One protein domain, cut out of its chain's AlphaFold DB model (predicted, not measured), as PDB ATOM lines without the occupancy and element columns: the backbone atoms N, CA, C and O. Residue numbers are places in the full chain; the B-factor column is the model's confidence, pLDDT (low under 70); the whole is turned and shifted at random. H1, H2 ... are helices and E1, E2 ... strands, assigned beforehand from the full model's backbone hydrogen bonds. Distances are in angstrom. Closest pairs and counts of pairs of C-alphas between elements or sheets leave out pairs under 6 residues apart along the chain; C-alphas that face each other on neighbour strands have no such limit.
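AT A GLANCE: This is residues 11 to 159 of the 162 residues of an uncharacterized protein of Emergencia timonensis (UniProt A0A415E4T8). Look first for one very long helix, H1, whose residues 11 to 41 stick out free like a handle, while its residues 42 to 62 pack on a compact head of two twisted sheets. In that head the sheets E1 to E5 and E6 to E8 form a sandwich, only partly face to face, with E6 near E3 and E4; H1 covers one face of E6 to E8. The 149 printed residues run H1, then eight strands E1 to E8 in order; both sheets follow chain order and are antiparallel. The class is mixed, helices and strands, and the whole is extended, with a radius of gyration of the C-alphas of 22.8 A and spans of 84 by 33 by 23 A.

HOW THE PARTS SIT: Begin with H1, residues 11 to 62; 46 of its 48 O i to N i+4 pairs are within hydrogen-bond range. Next comes a meander, each strand the antiparallel neighbour of the one before: E1, residues 64 to 68, E2, 76 to 79, E3, 85 to 92, E4, 98 to 104, and E5, 109 to 111. Check N 65 and O 78, 2.8 A, for E1 and E2; N 86 and O 77, 2.8 A, for E2 and E3; N 101 and O 89, 2.7 A, for E3 and E4; N 102 and O 110, 2.7 A, for E4 and E5. H1 is on this strongly twisted sheet, the closest C-alphas of H1 and E2 being Glu 60 and Ser 79, 6.0 A. A second meander is E6, residues 122 to 131, E7, 136 to 145, and E8, 150 to 158, with N 125 and O 142 at 2.8 A and N 156 and O 139 at 2.8 A. With H1 on one face it makes two layers, a helix over a sheet: H1 has a height over the sheet of 8.0 A and runs along the strands, at 25 degrees to E7 on the local plane. The closest C-alphas of E4 and E6 are Gly 99 and Pro 124, 5.0 A.

IN THESE COORDINATES: Find C-alpha 11 at (32.722, 8.282, 28.568); H1 runs 74.5 A to C-alpha 62 at (-41.236, 15.003, 34.787). E3 measures 21.9 A, E6 29.7 A, E7 29.1 A and E8 22.9 A, ending at C-alpha 158, (-38.897, 11.682, 39.664).

THE WHOLE: The C-alphas of Glu 11 and Asp 70, the two farthest apart, are 85.1 A apart. The printed part has no cut, and no link is long. Look for pLDDT under 70 at residues 27 to 34, 70 to 72, 120 and 146 to 150.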
ATOM      1  N   GLU A  11      33.809   7.306  28.439       81.56
ATOM      2  CA  GLU A  11      32.722   8.282  28.568       81.56
ATOM      3  C   GLU A  11      31.602   7.982  27.573       81.56
ATOM      4  O   GLU A  11      30.428   8.051  27.926       81.56
ATOM      5  N   MET A  12      31.944   7.571  26.350       87.75
ATOM      6  CA  MET A  12      30.945   7.188  25.352       87.75
ATOM      7  C   MET A  12      30.149   5.948  25.795       87.75
ATOM      8  O   MET A  12      28.926   5.916  25.655       87.75
ATOM      9  N   LEU A  13      30.815   4.964  26.410       87.19
ATOM     10  CA  LEU A  13      30.160   3.794  27.002       87.19
ATOM     11  C   LEU A  13      29.218   4.189  28.152       87.19
ATOM     12  O   LEU A  13      28.087   3.706  28.224       87.19
ATOM     13  N   MET A  14      29.659   5.106  29.018       89.81
ATOM     14  CA  MET A  14      28.854   5.622  30.127       89.81
ATOM     15  C   MET A  14      27.605   6.356  29.625       89.81
ATOM     16  O   MET A  14      26.512   6.142  30.146       89.81
ATOM     17  N   VAL A  15      27.736   7.165  28.571       91.56
ATOM     18  CA  VAL A  15      26.609   7.869  27.942       91.56
ATOM     19  C   VAL A  15      25.592   6.879  27.374       91.56
ATOM     20  O   VAL A  15      24.399   7.020  27.631       91.56
ATOM     21  N   VAL A  16      26.036   5.839  26.666       89.94
ATOM     22  CA  VAL A  16      25.138   4.798  26.131       89.94
ATOM     23  C   VAL A  16      24.441   4.028  27.261       89.94
ATOM     24  O   VAL A  16      23.248   3.721  27.169       89.94
ATOM     25  N   MET A  17      25.139   3.772  28.368       88.25
ATOM     26  CA  MET A  17      24.568   3.118  29.546       88.25
ATOM     27  C   MET A  17      23.497   3.989  30.228       88.25
ATOM     28  O   MET A  17      22.418   3.502  30.555       88.25
ATOM     29  N   ILE A  18      23.742   5.291  30.382       89.88
ATOM     30  CA  ILE A  18      22.761   6.229  30.947       89.88
ATOM     31  C   ILE A  18      21.548   6.373  30.016       89.88
ATOM     32  O   ILE A  18      20.408   6.327  30.475       89.88
ATOM     33  N   LEU A  19      21.767   6.490  28.704       88.81
ATOM     34  CA  LEU A  19      20.687   6.603  27.719       88.81
ATOM     35  C   LEU A  19      19.807   5.350  27.681       88.81
ATOM     36  O   LEU A  19      18.583   5.466  27.652       88.81
ATOM     37  N   SER A  20      20.399   4.156  27.735       85.44
ATOM     38  CA  SER A  20      19.636   2.901  27.792       85.44
ATOM     39  C   SER A  20      18.803   2.789  29.072       85.44
ATOM     40  O   SER A  20      17.641   2.387  29.007       85.44
ATOM     41  N   LEU A  21      19.330   3.243  30.214       82.81
ATOM     42  CA  LEU A  21      18.577   3.298  31.468       82.81
ATOM     43  C   LEU A  21      17.383   4.268  31.382       82.81
ATOM     44  O   LEU A  21      16.277   3.926  31.800       82.81
ATOM     45  N   ILE A  22      17.573   5.448  30.780       82.31
ATOM     46  CA  ILE A  22      16.500   6.435  30.569       82.31
ATOM     47  C   ILE A  22      15.399   5.863  29.668       82.31
ATOM     48  O   ILE A  22      14.218   6.018  29.976       82.31
ATOM     49  N   ILE A  23      15.756   5.148  28.598       79.88
ATOM     50  CA  ILE A  23      14.784   4.525  27.686       79.88
ATOM     51  C   ILE A  23      13.917   3.486  28.417       79.88
ATOM     52  O   ILE A  23      12.707   3.445  28.203       79.88
ATOM     53  N   VAL A  24      14.497   2.686  29.317       76.00
ATOM     54  CA  VAL A  24      13.756   1.680  30.106       76.00
ATOM     55  C   VAL A  24      12.826   2.333  31.139       76.00
ATOM     56  O   VAL A  24      11.674   1.913  31.301       76.00
ATOM     57  N   ILE A  25      13.288   3.394  31.808       73.69
ATOM     58  CA  ILE A  25      12.482   4.158  32.776       73.69
ATOM     59  C   ILE A  25      11.296   4.837  32.073       73.69
ATOM     60  O   ILE A  25      10.162   4.764  32.547       73.69
ATOM     61  N   LEU A  26      11.528   5.440  30.905       70.25
ATOM     62  CA  LEU A  26      10.465   6.043  30.100       70.25
ATOM     63  C   LEU A  26       9.505   4.980  29.544       70.25
ATOM     64  O   LEU A  26       8.292   5.163  29.604       70.25
ATOM     65  N   GLY A  27      10.019   3.847  29.058       63.66
ATOM     66  CA  GLY A  27       9.204   2.772  28.485       63.66
ATOM     67  C   GLY A  27       8.223   2.147  29.481       63.66
ATOM     68  O   GLY A  27       7.073   1.876  29.133       63.66
ATOM     69  N   SER A  28       8.643   1.975  30.736       62.03
ATOM     70  CA  SER A  28       7.786   1.444  31.805       62.03
ATOM     71  C   SER A  28       6.794   2.485  32.341       62.03
ATOM     72  O   SER A  28       5.613   2.175  32.517       62.03
ATOM     73  N   GLY A  29       7.222   3.738  32.524       60.50
ATOM     74  CA  GLY A  29       6.358   4.815  33.021       60.50
ATOM     75  C   GLY A  29       5.256   5.228  32.040       60.50
ATOM     76  O   GLY A  29       4.102   5.398  32.437       60.50
ATOM     77  N   VAL A  30       5.573   5.336  30.746       63.97
ATOM     78  CA  VAL A  30       4.618   5.785  29.714       63.97
ATOM     79  C   VAL A  30       3.439   4.820  29.577       63.97
ATOM     80  O   VAL A  30       2.300   5.262  29.419       63.97
ATOM     81  N   MET A  31       3.670   3.510  29.700       61.75
ATOM     82  CA  MET A  31       2.595   2.515  29.636       61.75
ATOM     83  C   MET A  31       1.638   2.619  30.835       61.75
ATOM     84  O   MET A  31       0.421   2.568  30.660       61.75
ATOM     85  N   VAL A  32       2.171   2.816  32.045       65.00
ATOM     86  CA  VAL A  32       1.364   2.989  33.265       65.00
ATOM     87  C   VAL A  32       0.526   4.267  33.191       65.00
ATOM     88  O   VAL A  32      -0.673   4.229  33.473       65.00
ATOM     89  N   VAL A  33       1.123   5.380  32.752       62.25
ATOM     90  CA  VAL A  33       0.424   6.667  32.599       62.25
ATOM     91  C   VAL A  33      -0.651   6.587  31.521       62.25
ATOM     92  O   VAL A  33      -1.763   7.056  31.750       62.25
ATOM     93  N   LYS A  34      -0.371   5.944  30.380       68.31
ATOM     94  CA  LYS A  34      -1.367   5.727  29.322       68.31
ATOM     95  C   LYS A  34      -2.573   4.949  29.855       68.31
ATOM     96  O   LYS A  34      -3.704   5.398  29.698       68.31
ATOM     97  N   ASN A  35      -2.335   3.837  30.549       72.44
ATOM     98  CA  ASN A  35      -3.402   3.019  31.124       72.44
ATOM     99  C   ASN A  35      -4.212   3.781  32.187       72.44
ATOM    100  O   ASN A  35      -5.434   3.643  32.257       72.44
ATOM    101  N   ALA A  36      -3.553   4.600  33.012       70.06
ATOM    102  CA  ALA A  36      -4.227   5.451  33.989       70.06
ATOM    103  C   ALA A  36      -5.073   6.539  33.308       70.06
ATOM    104  O   ALA A  36      -6.236   6.728  33.663       70.06
ATOM    105  N   TYR A  37      -4.523   7.204  32.291       70.25
ATOM    106  CA  TYR A  37      -5.207   8.247  31.535       70.25
ATOM    107  C   TYR A  37      -6.432   7.706  30.789       70.25
ATOM    108  O   TYR A  37      -7.503   8.308  30.847       70.25
ATOM    109  N   GLU A  38      -6.320   6.539  30.151       80.88
ATOM    110  CA  GLU A  38      -7.445   5.874  29.485       80.88
ATOM    111  C   GLU A  38      -8.571   5.531  30.467       80.88
ATOM    112  O   GLU A  38      -9.743   5.747  30.160       80.88
ATOM    113  N   ARG A  39      -8.234   5.045  31.670       80.06
ATOM    114  CA  ARG A  39      -9.224   4.756  32.723       80.06
ATOM    115  C   ARG A  39      -9.921   6.019  33.226       80.06
ATOM    116  O   ARG A  39     -11.137   6.004  33.404       80.06
ATOM    117  N   ILE A  40      -9.168   7.098  33.450       83.00
ATOM    118  CA  ILE A  40      -9.719   8.390  33.891       83.00
ATOM    119  C   ILE A  40     -10.643   8.963  32.814       83.00
ATOM    120  O   ILE A  40     -11.765   9.363  33.119       83.00
ATOM    121  N   THR A  41     -10.203   8.939  31.556       85.56
ATOM    122  CA  THR A  41     -10.972   9.444  30.412       85.56
ATOM    123  C   THR A  41     -12.266   8.654  30.237       85.56
ATOM    124  O   THR A  41     -13.340   9.248  30.208       85.56
ATOM    125  N   LEU A  42     -12.196   7.318  30.240       84.31
ATOM    126  CA  LEU A  42     -13.382   6.462  30.148       84.31
ATOM    127  C   LEU A  42     -14.369   6.738  31.290       84.31
ATOM    128  O   LEU A  42     -15.582   6.748  31.082       84.31
ATOM    129  N   LYS A  43     -13.855   7.003  32.498       84.19
ATOM    130  CA  LYS A  43     -14.690   7.357  33.645       84.19
ATOM    131  C   LYS A  43     -15.410   8.689  33.458       84.19
ATOM    132  O   LYS A  43     -16.610   8.758  33.719       84.19
ATOM    133  N   ALA A  44     -14.705   9.714  32.991       86.94
ATOM    134  CA  ALA A  44     -15.281  11.028  32.727       86.94
ATOM    135  C   ALA A  44     -16.329  10.983  31.598       86.94
ATOM    136  O   ALA A  44     -17.410  11.561  31.731       86.94
ATOM    137  N   GLU A  45     -16.052  10.242  30.521       88.12
ATOM    138  CA  GLU A  45     -17.010  10.001  29.435       88.12
ATOM    139  C   GLU A  45     -18.278   9.314  29.953       88.12
ATOM    140  O   GLU A  45     -19.386   9.775  29.683       88.12
ATOM    141  N   ALA A  46     -18.132   8.260  30.761       88.31
ATOM    142  CA  ALA A  46     -19.270   7.546  31.329       88.31
ATOM    143  C   ALA A  46     -20.094   8.408  32.289       88.31
ATOM    144  O   ALA A  46     -21.318   8.326  32.270       88.31
ATOM    145  N   GLN A  47     -19.456   9.253  33.103       89.00
ATOM    146  CA  GLN A  47     -20.164  10.191  33.980       89.00
ATOM    147  C   GLN A  47     -20.938  11.243  33.181       89.00
ATOM    148  O   GLN A  47     -22.076  11.566  33.525       89.00
ATOM    149  N   THR A  48     -20.347  11.747  32.098       91.25
ATOM    150  CA  THR A  48     -21.000  12.704  31.197       91.25
ATOM    151  C   THR A  48     -22.204  12.063  30.507       91.25
ATOM    152  O   THR A  48     -23.298  12.635  30.494       91.25
ATOM    153  N   LEU A  49     -22.031  10.840  30.000       91.88
ATOM    154  CA  LEU A  49     -23.096  10.054  29.386       91.88
ATOM    155  C   LEU A  49     -24.219   9.758  30.386       91.88
ATOM    156  O   LEU A  49     -25.385   9.986  30.072       91.88
ATOM    157  N   LEU A  50     -23.883   9.319  31.600       91.00
ATOM    158  CA  LEU A  50     -24.839   9.063  32.677       91.00
ATOM    159  C   LEU A  50     -25.635  10.320  33.028       91.00
ATOM    160  O   LEU A  50     -26.858  10.269  33.059       91.00
ATOM    161  N   SER A  51     -24.961  11.450  33.234       92.38
ATOM    162  CA  SER A  51     -25.610  12.719  33.594       92.38
ATOM    163  C   SER A  51     -26.555  13.200  32.491       92.38
ATOM    164  O   SER A  51     -27.683  13.616  32.760       92.38
ATOM    165  N   THR A  52     -26.127  13.077  31.231       93.50
ATOM    166  CA  THR A  52     -26.957  13.409  30.066       93.50
ATOM    167  C   THR A  52     -28.173  12.487  29.980       93.50
ATOM    168  O   THR A  52     -29.290  12.953  29.765       93.50
ATOM    169  N   THR A  53     -27.969  11.187  30.204       93.38
ATOM    170  CA  THR A  53     -29.038  10.181  30.200       93.38
ATOM    171  C   THR A  53     -30.054  10.462  31.302       93.38
ATOM    172  O   THR A  53     -31.244  10.547  31.020       93.38
ATOM    173  N   ILE A  54     -29.586  10.683  32.534       94.00
ATOM    174  CA  ILE A  54     -30.421  11.052  33.682       94.00
ATOM    175  C   ILE A  54     -31.256  12.278  33.355       94.00
ATOM    176  O   ILE A  54     -32.456  12.258  33.600       94.00
ATOM    177  N   THR A  55     -30.645  13.317  32.786       94.56
ATOM    178  CA  THR A  55     -31.355  14.553  32.435       94.56
ATOM    179  C   THR A  55     -32.481  14.259  31.445       94.56
ATOM    180  O   THR A  55     -33.628  14.595  31.716       94.56
ATOM    181  N   LYS A  56     -32.195  13.542  30.350       93.75
ATOM    182  CA  LYS A  56     -33.205  13.219  29.328       93.75
ATOM    183  C   LYS A  56     -34.328  12.324  29.847       93.75
ATOM    184  O   LYS A  56     -35.488  12.585  29.553       93.75
ATOM    185  N   VAL A  57     -33.996  11.299  30.630       94.19
ATOM    186  CA  VAL A  57     -34.987  10.412  31.257       94.19
ATOM    187  C   VAL A  57     -35.835  11.183  32.272       94.19
ATOM    188  O   VAL A  57     -37.055  11.048  32.292       94.19
ATOM    189  N   THR A  58     -35.199  12.024  33.091       93.94
ATOM    190  CA  THR A  58     -35.886  12.859  34.084       93.94
ATOM    191  C   THR A  58     -36.845  13.823  33.412       93.94
ATOM    192  O   THR A  58     -37.970  13.946  33.880       93.94
ATOM    193  N   ASP A  59     -36.439  14.478  32.324       93.62
ATOM    194  CA  ASP A  59     -37.306  15.391  31.582       93.62
ATOM    195  C   ASP A  59     -38.556  14.659  31.067       93.62
ATOM    196  O   ASP A  59     -39.677  15.118  31.287       93.62
ATOM    197  N   GLU A  60     -38.389  13.484  30.454       93.88
ATOM    198  CA  GLU A  60     -39.512  12.679  29.951       93.88
ATOM    199  C   GLU A  60     -40.463  12.243  31.082       93.88
ATOM    200  O   GLU A  60     -41.679  12.387  30.945       93.88
ATOM    201  N   PHE A  61     -39.945  11.790  32.232       93.75
ATOM    202  CA  PHE A  61     -40.782  11.444  33.389       93.75
ATOM    203  C   PHE A  61     -41.452  12.661  34.027       93.75
ATOM    204  O   PHE A  61     -42.626  12.605  34.392       93.75
ATOM    205  N   ARG A  62     -40.736  13.779  34.153       93.31
ATOM    206  CA  ARG A  62     -41.236  15.003  34.787       93.31
ATOM    207  C   ARG A  62     -42.416  15.589  34.022       93.31
ATOM    208  O   ARG A  62     -43.362  16.071  34.641       93.31
ATOM    209  N   PHE A  63     -42.367  15.529  32.694       93.06
ATOM    210  CA  PHE A  63     -43.437  16.004  31.818       93.06
ATOM    211  C   PHE A  63     -44.398  14.898  31.372       93.06
ATOM    212  O   PHE A  63     -45.221  15.137  30.489       93.06
ATOM    213  N   SER A  64     -44.329  13.707  31.968       91.25
ATOM    214  CA  SER A  64     -45.250  12.618  31.647       91.25
ATOM    215  C   SER A  64     -46.702  12.962  32.014       91.25
ATOM    216  O   SER A  64     -46.977  13.776  32.901       91.25
ATOM    217  N   LYS A  65     -47.637  12.369  31.271       88.94
ATOM    218  CA  LYS A  65     -49.094  12.427  31.461       88.94
ATOM    219  C   LYS A  65     -49.682  11.044  31.204       88.94
ATOM    220  O   LYS A  65     -49.052  10.252  30.509       88.94
ATOM    221  N   TYR A  66     -50.894  10.784  31.699       85.44
ATOM    222  CA  TYR A  66     -51.654   9.551  31.431       85.44
ATOM    223  C   TYR A  66     -50.784   8.290  31.560       85.44
ATOM    224  O   TYR A  66     -50.439   7.648  30.569       85.44
ATOM    225  N   ILE A  67     -50.345   8.009  32.788       86.94
ATOM    226  CA  ILE A  67     -49.423   6.909  33.066       86.94
ATOM    227  C   ILE A  67     -50.234   5.617  33.154       86.94
ATOM    228  O   ILE A  67     -50.970   5.392  34.118       86.94
ATOM    229  N   ASN A  68     -50.091   4.790  32.126       80.94
ATOM    230  CA  ASN A  68     -50.707   3.480  32.017       80.94
ATOM    231  C   ASN A  68     -49.770   2.454  32.656       80.94
ATOM    232  O   ASN A  68     -48.844   1.927  32.036       80.94
ATOM    233  N   ASP A  69     -50.010   2.202  33.937       71.06
ATOM    234  CA  ASP A  69     -49.409   1.093  34.671       71.06
ATOM    235  C   ASP A  69     -50.450  -0.030  34.794       71.06
ATOM    236  O   ASP A  69     -51.046  -0.280  35.842       71.06
ATOM    237  N   ASP A  70     -50.729  -0.663  33.656       67.25
ATOM    238  CA  ASP A  70     -51.646  -1.804  33.536       67.25
ATOM    239  C   ASP A  70     -50.964  -3.121  33.969       67.25
ATOM    240  O   ASP A  70     -51.324  -4.206  33.517       67.25
ATOM    241  N   GLY A  71     -49.909  -3.042  34.793       62.06
ATOM    242  CA  GLY A  71     -49.064  -4.180  35.166       62.06
ATOM    243  C   GLY A  71     -48.148  -4.679  34.041       62.06
ATOM    244  O   GLY A  71     -47.469  -5.693  34.200       62.06
ATOM    245  N   THR A  72     -48.104  -3.983  32.900       62.03
ATOM    246  CA  THR A  72     -47.142  -4.254  31.826       62.03
ATOM    247  C   THR A  72     -45.839  -3.520  32.127       62.03
ATOM    248  O   THR A  72     -45.803  -2.295  32.171       62.03
ATOM    249  N   SER A  73     -44.759  -4.273  32.340       70.25
ATOM    250  CA  SER A  73     -43.407  -3.715  32.394       70.25
ATOM    251  C   SER A  73     -42.821  -3.727  30.981       70.25
ATOM    252  O   SER A  73     -42.759  -4.804  30.383       70.25
ATOM    253  N   PRO A  74     -42.354  -2.589  30.449       77.88
ATOM    254  CA  PRO A  74     -42.184  -1.298  31.124       77.88
ATOM    255  C   PRO A  74     -43.454  -0.416  31.126       77.88
ATOM    256  O   PRO A  74     -44.248  -0.460  30.187       77.88
ATOM    257  N   ALA A  75     -43.621   0.410  32.171       85.25
ATOM    258  CA  ALA A  75     -44.790   1.283  32.341       85.25
ATOM    259  C   ALA A  75     -44.896   2.324  31.215       85.25
ATOM    260  O   ALA A  75     -43.934   3.037  30.929       85.25
ATOM    261  N   LYS A  76     -46.073   2.448  30.598       90.50
ATOM    262  CA  LYS A  76     -46.291   3.351  29.459       90.50
ATOM    263  C   LYS A  76     -46.805   4.701  29.933       90.50
ATOM    264  O   LYS A  76     -47.551   4.791  30.904       90.50
ATOM    265  N   PHE A  77     -46.420   5.767  29.246       91.12
ATOM    266  CA  PHE A  77     -46.873   7.112  29.585       91.12
ATOM    267  C   PHE A  77     -46.903   8.015  28.360       91.12
ATOM    268  O   PHE A  77     -46.119   7.870  27.427       91.12
ATOM    269  N   THR A  78     -47.782   9.010  28.372       92.44
ATOM    270  CA  THR A  78     -47.773  10.070  27.364       92.44
ATOM    271  C   THR A  78     -46.647  11.050  27.660       92.44
ATOM    272  O   THR A  78     -46.647  11.712  28.698       92.44
ATOM    273  N   SER A  79     -45.685  11.178  26.746       91.31
ATOM    274  CA  SER A  79     -44.615  12.171  26.868       91.31
ATOM    275  C   SER A  79     -45.167  13.575  26.640       91.31
ATOM    276  O   SER A  79     -45.691  13.877  25.566       91.31
ATOM    277  N   GLY A  80     -44.996  14.475  27.609       88.06
ATOM    278  CA  GLY A  80     -45.304  15.895  27.425       88.06
ATOM    279  C   GLY A  80     -44.332  16.625  26.494       88.06
ATOM    280  O   GLY A  80     -44.650  17.716  26.035       88.06
ATOM    281  N   ILE A  81     -43.174  16.028  26.192       88.50
ATOM    282  CA  ILE A  81     -42.167  16.582  25.274       88.50
ATOM    283  C   ILE A  81     -42.509  16.215  23.825       88.50
ATOM    284  O   ILE A  81     -42.301  17.011  22.911       88.50
ATOM    285  N   ARG A  82     -43.029  15.001  23.613       87.62
ATOM    286  CA  ARG A  82     -43.260  14.423  22.281       87.62
ATOM    287  C   ARG A  82     -44.728  14.409  21.861       87.62
ATOM    288  O   ARG A  82     -45.011  14.343  20.670       87.62
ATOM    289  N   GLY A  83     -45.650  14.471  22.820       89.06
ATOM    290  CA  GLY A  83     -47.094  14.517  22.588       89.06
ATOM    291  C   GLY A  83     -47.756  13.168  22.286       89.06
ATOM    292  O   GLY A  83     -48.923  13.154  21.908       89.06
ATOM    293  N   TYR A  84     -47.050  12.046  22.440       90.25
ATOM    294  CA  TYR A  84     -47.583  10.695  22.219       90.25
ATOM    295  C   TYR A  84     -47.152   9.720  23.323       90.25
ATOM    296  O   TYR A  84     -46.228  10.007  24.089       90.25
ATOM    297  N   GLU A  85     -47.840   8.577  23.409       91.69
ATOM    298  CA  GLU A  85     -47.508   7.503  24.349       91.69
ATOM    299  C   GLU A  85     -46.172   6.849  23.994       91.69
ATOM    300  O   GLU A  85     -45.938   6.455  22.845       91.69
ATOM    301  N   ILE A  86     -45.313   6.738  25.003       93.19
ATOM    302  CA  ILE A  86     -44.000   6.127  24.920       93.19
ATOM    303  C   ILE A  86     -43.740   5.181  26.087       93.19
ATOM    304  O   ILE A  86     -44.387   5.235  27.134       93.19
ATOM    305  N   TRP A  87     -42.723   4.350  25.904       92.94
ATOM    306  CA  TRP A  87     -42.042   3.637  26.972       92.94
ATOM    307  C   TRP A  87     -40.560   3.501  26.629       92.94
ATOM    308  O   TRP A  87     -40.168   3.600  25.461       92.94
ATOM    309  N   PHE A  88     -39.731   3.294  27.649       93.38
ATOM    310  CA  PHE A  88     -38.317   3.002  27.450       93.38
ATOM    311  C   PHE A  88     -38.026   1.505  27.414       93.38
ATOM    312  O   PHE A  88     -38.529   0.759  28.253       93.38
ATOM    313  N   GLU A  89     -37.157   1.108  26.490       91.50
ATOM    314  CA  GLU A  89     -36.590  -0.237  26.366       91.50
ATOM    315  C   GLU A  89     -35.100  -0.155  26.046       91.50
ATOM    316  O   GLU A  89     -34.629   0.839  25.498       91.50
ATOM    317  N   ASP A  90     -34.356  -1.212  26.353       90.88
ATOM    318  CA  ASP A  90     -32.944  -1.293  26.002       90.88
ATOM    319  C   ASP A  90     -32.769  -1.883  24.598       90.88
ATOM    320  O   ASP A  90     -33.215  -2.989  24.297       90.88
ATOM    321  N   GLY A  91     -32.082  -1.144  23.733       87.94
ATOM    322  CA  GLY A  91     -31.692  -1.591  22.406       87.94
ATOM    323  C   GLY A  91     -30.472  -2.503  22.461       87.94
ATOM    324  O   GLY A  91     -29.401  -2.100  22.926       87.94
ATOM    325  N   ASP A  92     -30.620  -3.703  21.908       80.81
ATOM    326  CA  ASP A  92     -29.583  -4.736  21.803       80.81
ATOM    327  C   ASP A  92     -28.594  -4.505  20.638       80.81
ATOM    328  O   ASP A  92     -27.542  -5.140  20.558       80.81
ATOM    329  N   GLY A  93     -28.895  -3.559  19.741       78.38
ATOM    330  CA  GLY A  93     -28.105  -3.263  18.548       78.38
ATOM    331  C   GLY A  93     -28.479  -4.062  17.300       78.38
ATOM    332  O   GLY A  93     -27.918  -3.769  16.242       78.38
ATOM    333  N   THR A  94     -29.428  -4.999  17.369       75.69
ATOM    334  CA  THR A  94     -29.824  -5.868  16.246       75.69
ATOM    335  C   THR A  94     -30.408  -5.066  15.077       75.69
ATOM    336  O   THR A  94     -30.158  -5.374  13.915       75.69
ATOM    337  N   SER A  95     -31.110  -3.966  15.363       76.38
ATOM    338  CA  SER A  95     -31.633  -3.030  14.351       76.38
ATOM    339  C   SER A  95     -30.755  -1.788  14.151       76.38
ATOM    340  O   SER A  95     -31.251  -0.738  13.747       76.38
ATOM    341  N   GLY A  96     -29.471  -1.857  14.519       79.31
ATOM    342  CA  GLY A  96     -28.550  -0.714  14.488       79.31
ATOM    343  C   GLY A  96     -28.788   0.330  15.586       79.31
ATOM    344  O   GLY A  96     -27.986   1.243  15.729       79.31
ATOM    345  N   LYS A  97     -29.841   0.175  16.395       84.81
ATOM    346  CA  LYS A  97     -30.186   1.063  17.512       84.81
ATOM    347  C   LYS A  97     -29.687   0.461  18.818       84.81
ATOM    348  O   LYS A  97     -29.997  -0.690  19.118       84.81
ATOM    349  N   LYS A  98     -28.915   1.229  19.584       87.31
ATOM    350  CA  LYS A  98     -28.311   0.788  20.849       87.31
ATOM    351  C   LYS A  98     -28.699   1.705  21.997       87.31
ATOM    352  O   LYS A  98     -28.985   2.883  21.787       87.31
ATOM    353  N   GLY A  99     -28.593   1.168  23.206       89.25
ATOM    354  CA  GLY A  99     -28.870   1.900  24.437       89.25
ATOM    355  C   GLY A  99     -30.357   2.151  24.623       89.25
ATOM    356  O   GLY A  99     -31.175   1.455  24.035       89.25
ATOM    357  N   ILE A 100     -30.714   3.138  25.436       92.38
ATOM    358  CA  ILE A 100     -32.119   3.398  25.755       92.38
ATOM    359  C   ILE A 100     -32.874   3.854  24.503       92.38
ATOM    360  O   ILE A 100     -32.538   4.868  23.880       92.38
ATOM    361  N   LEU A 101     -33.924   3.120  24.169       93.31
ATOM    362  CA  LEU A 101     -34.866   3.402  23.103       93.31
ATOM    363  C   LEU A 101     -36.129   4.032  23.677       93.31
ATOM    364  O   LEU A 101     -36.609   3.646  24.736       93.31
ATOM    365  N   VAL A 102     -36.675   4.986  22.940       93.25
ATOM    366  CA  VAL A 102     -38.016   5.531  23.106       93.25
ATOM    367  C   VAL A 102     -38.908   4.809  22.111       93.25
ATOM    368  O   VAL A 102     -38.823   5.064  20.905       93.25
ATOM    369  N   CYS A 103     -39.716   3.885  22.610       91.31
ATOM    370  CA  CYS A 103     -40.657   3.096  21.827       91.31
ATOM    371  C   CYS A 103     -42.036   3.761  21.849       91.31
ATOM    372  O   CYS A 103     -42.374   4.454  22.805       91.31
ATOM    373  N   ASN A 104     -42.824   3.573  20.789       90.81
ATOM    374  CA  ASN A 104     -44.195   4.069  20.696       90.81
ATOM    375  C   ASN A 104     -45.159   2.981  20.199       90.81
ATOM    376  O   ASN A 104     -44.750   1.973  19.621       90.81
ATOM    377  N   LEU A 105     -46.465   3.215  20.366       84.00
ATOM    378  CA  LEU A 105     -47.514   2.275  19.935       84.00
ATOM    379  C   LEU A 105     -47.524   2.009  18.419       84.00
ATOM    380  O   LEU A 105     -48.043   0.989  17.981       84.00
ATOM    381  N   GLY A 106     -46.929   2.895  17.616       82.12
ATOM    382  CA  GLY A 106     -46.785   2.721  16.170       82.12
ATOM    383  C   GLY A 106     -45.678   1.744  15.757       82.12
ATOM    384  O   GLY A 106     -45.353   1.679  14.574       82.12
ATOM    385  N   GLY A 107     -45.045   1.039  16.705       81.00
ATOM    386  CA  GLY A 107     -43.938   0.114  16.437       81.00
ATOM    387  C   GLY A 107     -42.637   0.816  16.036       81.00
ATOM    388  O   GLY A 107     -41.713   0.184  15.529       81.00
ATOM    389  N   THR A 108     -42.558   2.134  16.234       85.25
ATOM    390  CA  THR A 108     -41.358   2.919  15.956       85.25
ATOM    391  C   THR A 108     -40.574   3.119  17.244       85.25
ATOM    392  O   THR A 108     -41.080   3.676  18.216       85.25
ATOM    393  N   SER A 109     -39.304   2.730  17.223       89.50
ATOM    394  CA  SER A 109     -38.365   2.999  18.315       89.50
ATOM    395  C   SER A 109     -37.291   3.971  17.846       89.50
ATOM    396  O   SER A 109     -36.746   3.806  16.754       89.50
ATOM    397  N   THR A 110     -36.946   4.972  18.647       90.12
ATOM    398  CA  THR A 110     -35.809   5.866  18.375       90.12
ATOM    399  C   THR A 110     -34.862   5.884  19.560       90.12
ATOM    400  O   THR A 110     -35.301   5.685  20.684       90.12
ATOM    401  N   GLN A 111     -33.571   6.112  19.349       90.88
ATOM    402  CA  GLN A 111     -32.642   6.187  20.476       90.88
ATOM    403  C   GLN A 111     -32.880   7.477  21.268       90.88
ATOM    404  O   GLN A 111     -33.058   8.555  20.695       90.88
ATOM    405  N   LEU A 112     -32.877   7.368  22.598       91.19
ATOM    406  CA  LEU A 112     -32.995   8.517  23.496       91.19
ATOM    407  C   LEU A 112     -31.793   9.458  23.343       91.19
ATOM    408  O   LEU A 112     -31.942  10.680  23.375       91.19
ATOM    409  N   LEU A 113     -30.608   8.875  23.163       90.00
ATOM    410  CA  LEU A 113     -29.361   9.576  22.890       90.00
ATOM    411  C   LEU A 113     -28.841   9.200  21.508       90.00
ATOM    412  O   LEU A 113     -28.996   8.073  21.055       90.00
ATOM    413  N   THR A 114     -28.194  10.148  20.838       84.12
ATOM    414  CA  THR A 114     -27.587   9.881  19.530       84.12
ATOM    415  C   THR A 114     -26.337   9.011  19.666       84.12
ATOM    416  O   THR A 114     -25.632   9.089  20.676       84.12
ATOM    417  N   ASP A 115     -25.977   8.298  18.599       80.44
ATOM    418  CA  ASP A 115     -24.719   7.541  18.524       80.44
ATOM    419  C   ASP A 115     -23.468   8.409  18.715       80.44
ATOM    420  O   ASP A 115     -22.411   7.902  19.062       80.44
ATOM    421  N   LYS A 116     -23.553   9.730  18.500       78.56
ATOM    422  CA  LYS A 116     -22.438  10.647  18.787       78.56
ATOM    423  C   LYS A 116     -22.266  10.898  20.283       78.56
ATOM    424  O   LYS A 116     -21.158  11.159  20.737       78.56
ATOM    425  N   THR A 117     -23.365  10.872  21.031       76.44
ATOM    426  CA  THR A 117     -23.374  11.048  22.488       76.44
ATOM    427  C   THR A 117     -22.944   9.761  23.187       76.44
ATOM    428  O   THR A 117     -22.257   9.806  24.204       76.44
ATOM    429  N   MET A 118     -23.333   8.615  22.631       78.12
ATOM    430  CA  MET A 118     -22.906   7.302  23.094       78.12
ATOM    431  C   MET A 118     -21.517   6.992  22.537       78.12
ATOM    432  O   MET A 118     -21.366   6.679  21.359       78.12
ATOM    433  N   THR A 119     -20.471   7.079  23.360       70.44
ATOM    434  CA  THR A 119     -19.135   6.706  22.883       70.44
ATOM    435  C   THR A 119     -19.131   5.236  22.473       70.44
ATOM    436  O   THR A 119     -19.857   4.411  23.026       70.44
ATOM    437  N   SER A 120     -18.289   4.864  21.506       66.75
ATOM    438  CA  SER A 120     -18.285   3.508  20.935       66.75
ATOM    439  C   SER A 120     -18.010   2.391  21.952       66.75
ATOM    440  O   SER A 120     -18.064   1.218  21.587       66.75
ATOM    441  N   ARG A 121     -17.679   2.724  23.203       78.00
ATOM    442  CA  ARG A 121     -17.327   1.806  24.287       78.00
ATOM    443  C   ARG A 121     -18.373   1.747  25.403       78.00
ATOM    444  O   ARG A 121     -18.244   0.854  26.237       78.00
ATOM    445  N   LEU A 122     -19.354   2.655  25.429       86.19
ATOM    446  CA  LEU A 122     -20.292   2.837  26.536       86.19
ATOM    447  C   LEU A 122     -21.737   2.886  26.034       86.19
ATOM    448  O   LEU A 122     -22.063   3.649  25.126       86.19
ATOM    449  N   THR A 123     -22.610   2.121  26.679       89.06
ATOM    450  CA  THR A 123     -24.030   2.045  26.331       89.06
ATOM    451  C   THR A 123     -24.873   2.286  27.584       89.06
ATOM    452  O   THR A 123     -24.657   1.600  28.586       89.06
ATOM    453  N   PRO A 124     -25.815   3.247  27.565       91.44
ATOM    454  CA  PRO A 124     -26.755   3.435  28.658       91.44
ATOM    455  C   PRO A 124     -27.892   2.417  28.562       91.44
ATOM    456  O   PRO A 124     -28.421   2.190  27.476       91.44
ATOM    457  N   THR A 125     -28.300   1.869  29.696       91.38
ATOM    458  CA  THR A 125     -29.486   1.022  29.845       91.38
ATOM    459  C   THR A 125     -30.363   1.523  30.983       91.38
ATOM    460  O   THR A 125     -29.889   2.251  31.868       91.38
ATOM    461  N   ILE A 126     -31.646   1.166  30.964       92.31
ATOM    462  CA  ILE A 126     -32.625   1.630  31.945       92.31
ATOM    463  C   ILE A 126     -33.537   0.514  32.444       92.31
ATOM    464  O   ILE A 126     -34.062  -0.304  31.701       92.31
ATOM    465  N   THR A 127     -33.810   0.549  33.741       91.25
ATOM    466  CA  THR A 127     -34.926  -0.175  34.351       91.25
ATOM    467  C   THR A 127     -35.712   0.807  35.197       91.25
ATOM    468  O   THR A 127     -35.116   1.553  35.969       91.25
ATOM    469  N   TYR A 128     -37.033   0.843  35.062       91.38
ATOM    470  CA  TYR A 128     -37.856   1.793  35.802       91.38
ATOM    471  C   TYR A 128     -39.213   1.210  36.163       91.38
ATOM    472  O   TYR A 128     -39.696   0.276  35.529       91.38
ATOM    473  N   GLN A 129     -39.801   1.781  37.207       89.31
ATOM    474  CA  GLN A 129     -41.127   1.449  37.707       89.31
ATOM    475  C   GLN A 129     -41.846   2.735  38.104       89.31
ATOM    476  O   GLN A 129     -41.208   3.726  38.479       89.31
ATOM    477  N   TYR A 130     -43.171   2.708  38.025       89.25
ATOM    478  CA  TYR A 130     -44.026   3.795  38.471       89.25
ATOM    479  C   TYR A 130     -44.854   3.342  39.672       89.25
ATOM    480  O   TYR A 130     -45.506   2.305  39.625       89.25
ATOM    481  N   ASP A 131     -44.812   4.120  40.748       88.19
ATOM    482  CA  ASP A 131     -45.635   3.921  41.937       88.19
ATOM    483  C   ASP A 131     -46.841   4.873  41.855       88.19
ATOM    484  O   ASP A 131     -46.683   6.092  42.009       88.19
ATOM    485  N   LYS A 132     -48.035   4.317  41.587       85.25
ATOM    486  CA  LYS A 132     -49.297   5.076  41.491       85.25
ATOM    487  C   LYS A 132     -49.657   5.767  42.805       85.25
ATOM    488  O   LYS A 132     -50.102   6.912  42.774       85.25
ATOM    489  N   ASP A 133     -49.435   5.106  43.940       86.56
ATOM    490  CA  ASP A 133     -49.817   5.618  45.260       86.56
ATOM    491  C   ASP A 133     -48.977   6.838  45.649       86.56
ATOM    492  O   ASP A 133     -49.462   7.780  46.279       86.56
ATOM    493  N   LYS A 134     -47.698   6.844  45.253       86.31
ATOM    494  CA  LYS A 134     -46.760   7.941  45.544       86.31
ATOM    495  C   LYS A 134     -46.617   8.959  44.413       86.31
ATOM    496  O   LYS A 134     -45.911   9.956  44.616       86.31
ATOM    497  N   ASN A 135     -47.244   8.713  43.259       88.44
ATOM    498  CA  ASN A 135     -47.036   9.442  42.004       88.44
ATOM    499  C   ASN A 135     -45.534   9.644  41.724       88.44
ATOM    500  O   ASN A 135     -45.024  10.770  41.689       88.44
ATOM    501  N   LEU A 136     -44.787   8.536  41.663       90.31
ATOM    502  CA  LEU A 136     -43.325   8.564  41.637       90.31
ATOM    503  C   LEU A 136     -42.746   7.537  40.663       90.31
ATOM    504  O   LEU A 136     -42.910   6.333  40.842       90.31
ATOM    505  N   PHE A 137     -41.968   8.014  39.693       91.38
ATOM    506  CA  PHE A 137     -41.080   7.165  38.909       91.38
ATOM    507  C   PHE A 137     -39.805   6.876  39.691       91.38
ATOM    508  O   PHE A 137     -39.148   7.799  40.176       91.38
ATOM    509  N   THR A 138     -39.423   5.604  39.765       92.56
ATOM    510  CA  THR A 138     -38.099   5.178  40.226       92.56
ATOM    511  C   THR A 138     -37.395   4.497  39.067       92.56
ATOM    512  O   THR A 138     -37.873   3.480  38.568       92.56
ATOM    513  N   ALA A 139     -36.274   5.059  38.623       93.00
ATOM    514  CA  ALA A 139     -35.503   4.528  37.511       93.00
ATOM    515  C   ALA A 139     -34.046   4.324  37.899       93.00
ATOM    516  O   ALA A 139     -33.430   5.165  38.544       93.00
ATOM    517  N   THR A 140     -33.489   3.209  37.461       93.62
ATOM    518  CA  THR A 140     -32.076   2.882  37.561       93.62
ATOM    519  C   THR A 140     -31.474   2.962  36.172       93.62
ATOM    520  O   THR A 140     -31.838   2.188  35.288       93.62
ATOM    521  N   ILE A 141     -30.538   3.888  35.990       93.12
ATOM    522  CA  ILE A 141     -29.774   4.028  34.753       93.12
ATOM    523  C   ILE A 141     -28.403   3.409  34.982       93.12
ATOM    524  O   ILE A 141     -27.716   3.748  35.949       93.12
ATOM    525  N   THR A 142     -28.003   2.508  34.090       91.50
ATOM    526  CA  THR A 142     -26.699   1.845  34.133       91.50
ATOM    527  C   THR A 142     -25.922   2.185  32.871       91.50
ATOM    528  O   THR A 142     -26.437   2.067  31.768       91.50
ATOM    529  N   ILE A 143     -24.669   2.603  33.015       90.19
ATOM    530  CA  ILE A 143     -23.726   2.669  31.902       90.19
ATOM    531  C   ILE A 143     -22.928   1.374  31.911       90.19
ATOM    532  O   ILE A 143     -22.191   1.099  32.862       90.19
ATOM    533  N   ALA A 144     -23.082   0.584  30.856       85.38
ATOM    534  CA  ALA A 144     -22.315  -0.629  30.635       85.38
ATOM    535  C   ALA A 144     -21.227  -0.387  29.587       85.38
ATOM    536  O   ALA A 144     -21.399   0.401  28.653       85.38
ATOM    537  N   THR A 145     -20.100  -1.079  29.730       78.75
ATOM    538  CA  THR A 145     -19.130  -1.188  28.636       78.75
ATOM    539  C   THR A 145     -19.615  -2.203  27.596       78.75
ATOM    540  O   THR A 145     -20.527  -2.988  27.851       78.75
ATOM    541  N   LYS A 146     -18.971  -2.251  26.423       67.75
ATOM    542  CA  LYS A 146     -19.210  -3.299  25.406       67.75
ATOM    543  C   LYS A 146     -19.090  -4.739  25.924       67.75
ATOM    544  O   LYS A 146     -19.688  -5.634  25.344       67.75
ATOM    545  N   GLU A 147     -18.337  -4.956  27.000       65.44
ATOM    546  CA  GLU A 147     -18.170  -6.263  27.653       65.44
ATOM    547  C   GLU A 147     -19.293  -6.559  28.662       65.44
ATOM    548  O   GLU A 147     -19.186  -7.472  29.475       65.44
ATOM    549  N   ASN A 148     -20.362  -5.758  28.641       59.56
ATOM    550  CA  ASN A 148     -21.496  -5.817  29.556       59.56
ATOM    551  C   ASN A 148     -21.107  -5.665  31.040       59.56
ATOM    552  O   ASN A 148     -21.868  -6.016  31.943       59.56
ATOM    553  N   GLN A 149     -19.918  -5.116  31.308       68.88
ATOM    554  CA  GLN A 149     -19.496  -4.781  32.659       68.88
ATOM    555  C   GLN A 149     -20.187  -3.490  33.085       68.88
ATOM    556  O   GLN A 149     -20.043  -2.447  32.437       68.88
ATOM    557  N   LYS A 150     -20.930  -3.562  34.193       69.38
ATOM    558  CA  LYS A 150     -21.531  -2.388  34.829       69.38
ATOM    559  C   LYS A 150     -20.417  -1.440  35.250       69.38
ATOM    560  O   LYS A 150     -19.580  -1.790  36.078       69.38
ATOM    561  N   PHE A 151     -20.409  -0.254  34.661       77.19
ATOM    562  CA  PHE A 151     -19.345   0.718  34.860       77.19
ATOM    563  C   PHE A 151     -19.781   1.835  35.811       77.19
ATOM    564  O   PHE A 151     -19.062   2.172  36.748       77.19
ATOM    565  N   LEU A 152     -20.986   2.372  35.612       83.94
ATOM    566  CA  LEU A 152     -21.634   3.313  36.528       83.94
ATOM    567  C   LEU A 152     -23.125   3.000  36.611       83.94
ATOM    568  O   LEU A 152     -23.720   2.576  35.627       83.94
ATOM    569  N   GLN A 153     -23.730   3.240  37.769       89.75
ATOM    570  CA  GLN A 153     -25.162   3.055  37.983       89.75
ATOM    571  C   GLN A 153     -25.677   4.163  38.899       89.75
ATOM    572  O   GLN A 153     -25.011   4.516  39.870       89.75
ATOM    573  N   GLN A 154     -26.856   4.698  38.593       91.88
ATOM    574  CA  GLN A 154     -27.523   5.709  39.408       91.88
ATOM    575  C   GLN A 154     -29.023   5.423  39.456       91.88
ATOM    576  O   GLN A 154     -29.656   5.226  38.418       91.88
ATOM    577  N   GLU A 155     -29.586   5.452  40.662       94.25
ATOM    578  CA  GLU A 155     -31.032   5.503  40.868       94.25
ATOM    579  C   GLU A 155     -31.502   6.962  40.911       94.25
ATOM    580  O   GLU A 155     -30.886   7.815  41.558       94.25
ATOM    581  N   ILE A 156     -32.607   7.240  40.227       93.31
ATOM    582  CA  ILE A 156     -33.295   8.526  40.235       93.31
ATOM    583  C   ILE A 156     -34.764   8.329  40.598       93.31
ATOM    584  O   ILE A 156     -35.393   7.339  40.221       93.31
ATOM    585  N   LYS A 157     -35.307   9.300  41.333       93.19
ATOM    586  CA  LYS A 157     -36.710   9.349  41.745       93.19
ATOM    587  C   LYS A 157     -37.316  10.642  41.233       93.19
ATOM    588  O   LYS A 157     -36.849  11.718  41.598       93.19
ATOM    589  N   VAL A 158     -38.326  10.537  40.377       93.44
ATOM    590  CA  VAL A 158     -38.897  11.682  39.664       93.44
ATOM    591  C   VAL A 158     -40.401  11.705  39.872       93.44
ATOM    592  O   VAL A 158     -41.093  10.740  39.554       93.44
ATOM    593  N   LYS A 159     -40.906  12.818  40.406       90.75
ATOM    594  CA  LYS A 159     -42.344  13.091  40.453       90.75
ATOM    595  C   LYS A 159     -42.764  13.821  39.175       90.75
ATOM    596  O   LYS A 159     -42.137  14.839  38.854       90.75
TER     597      LYS A 159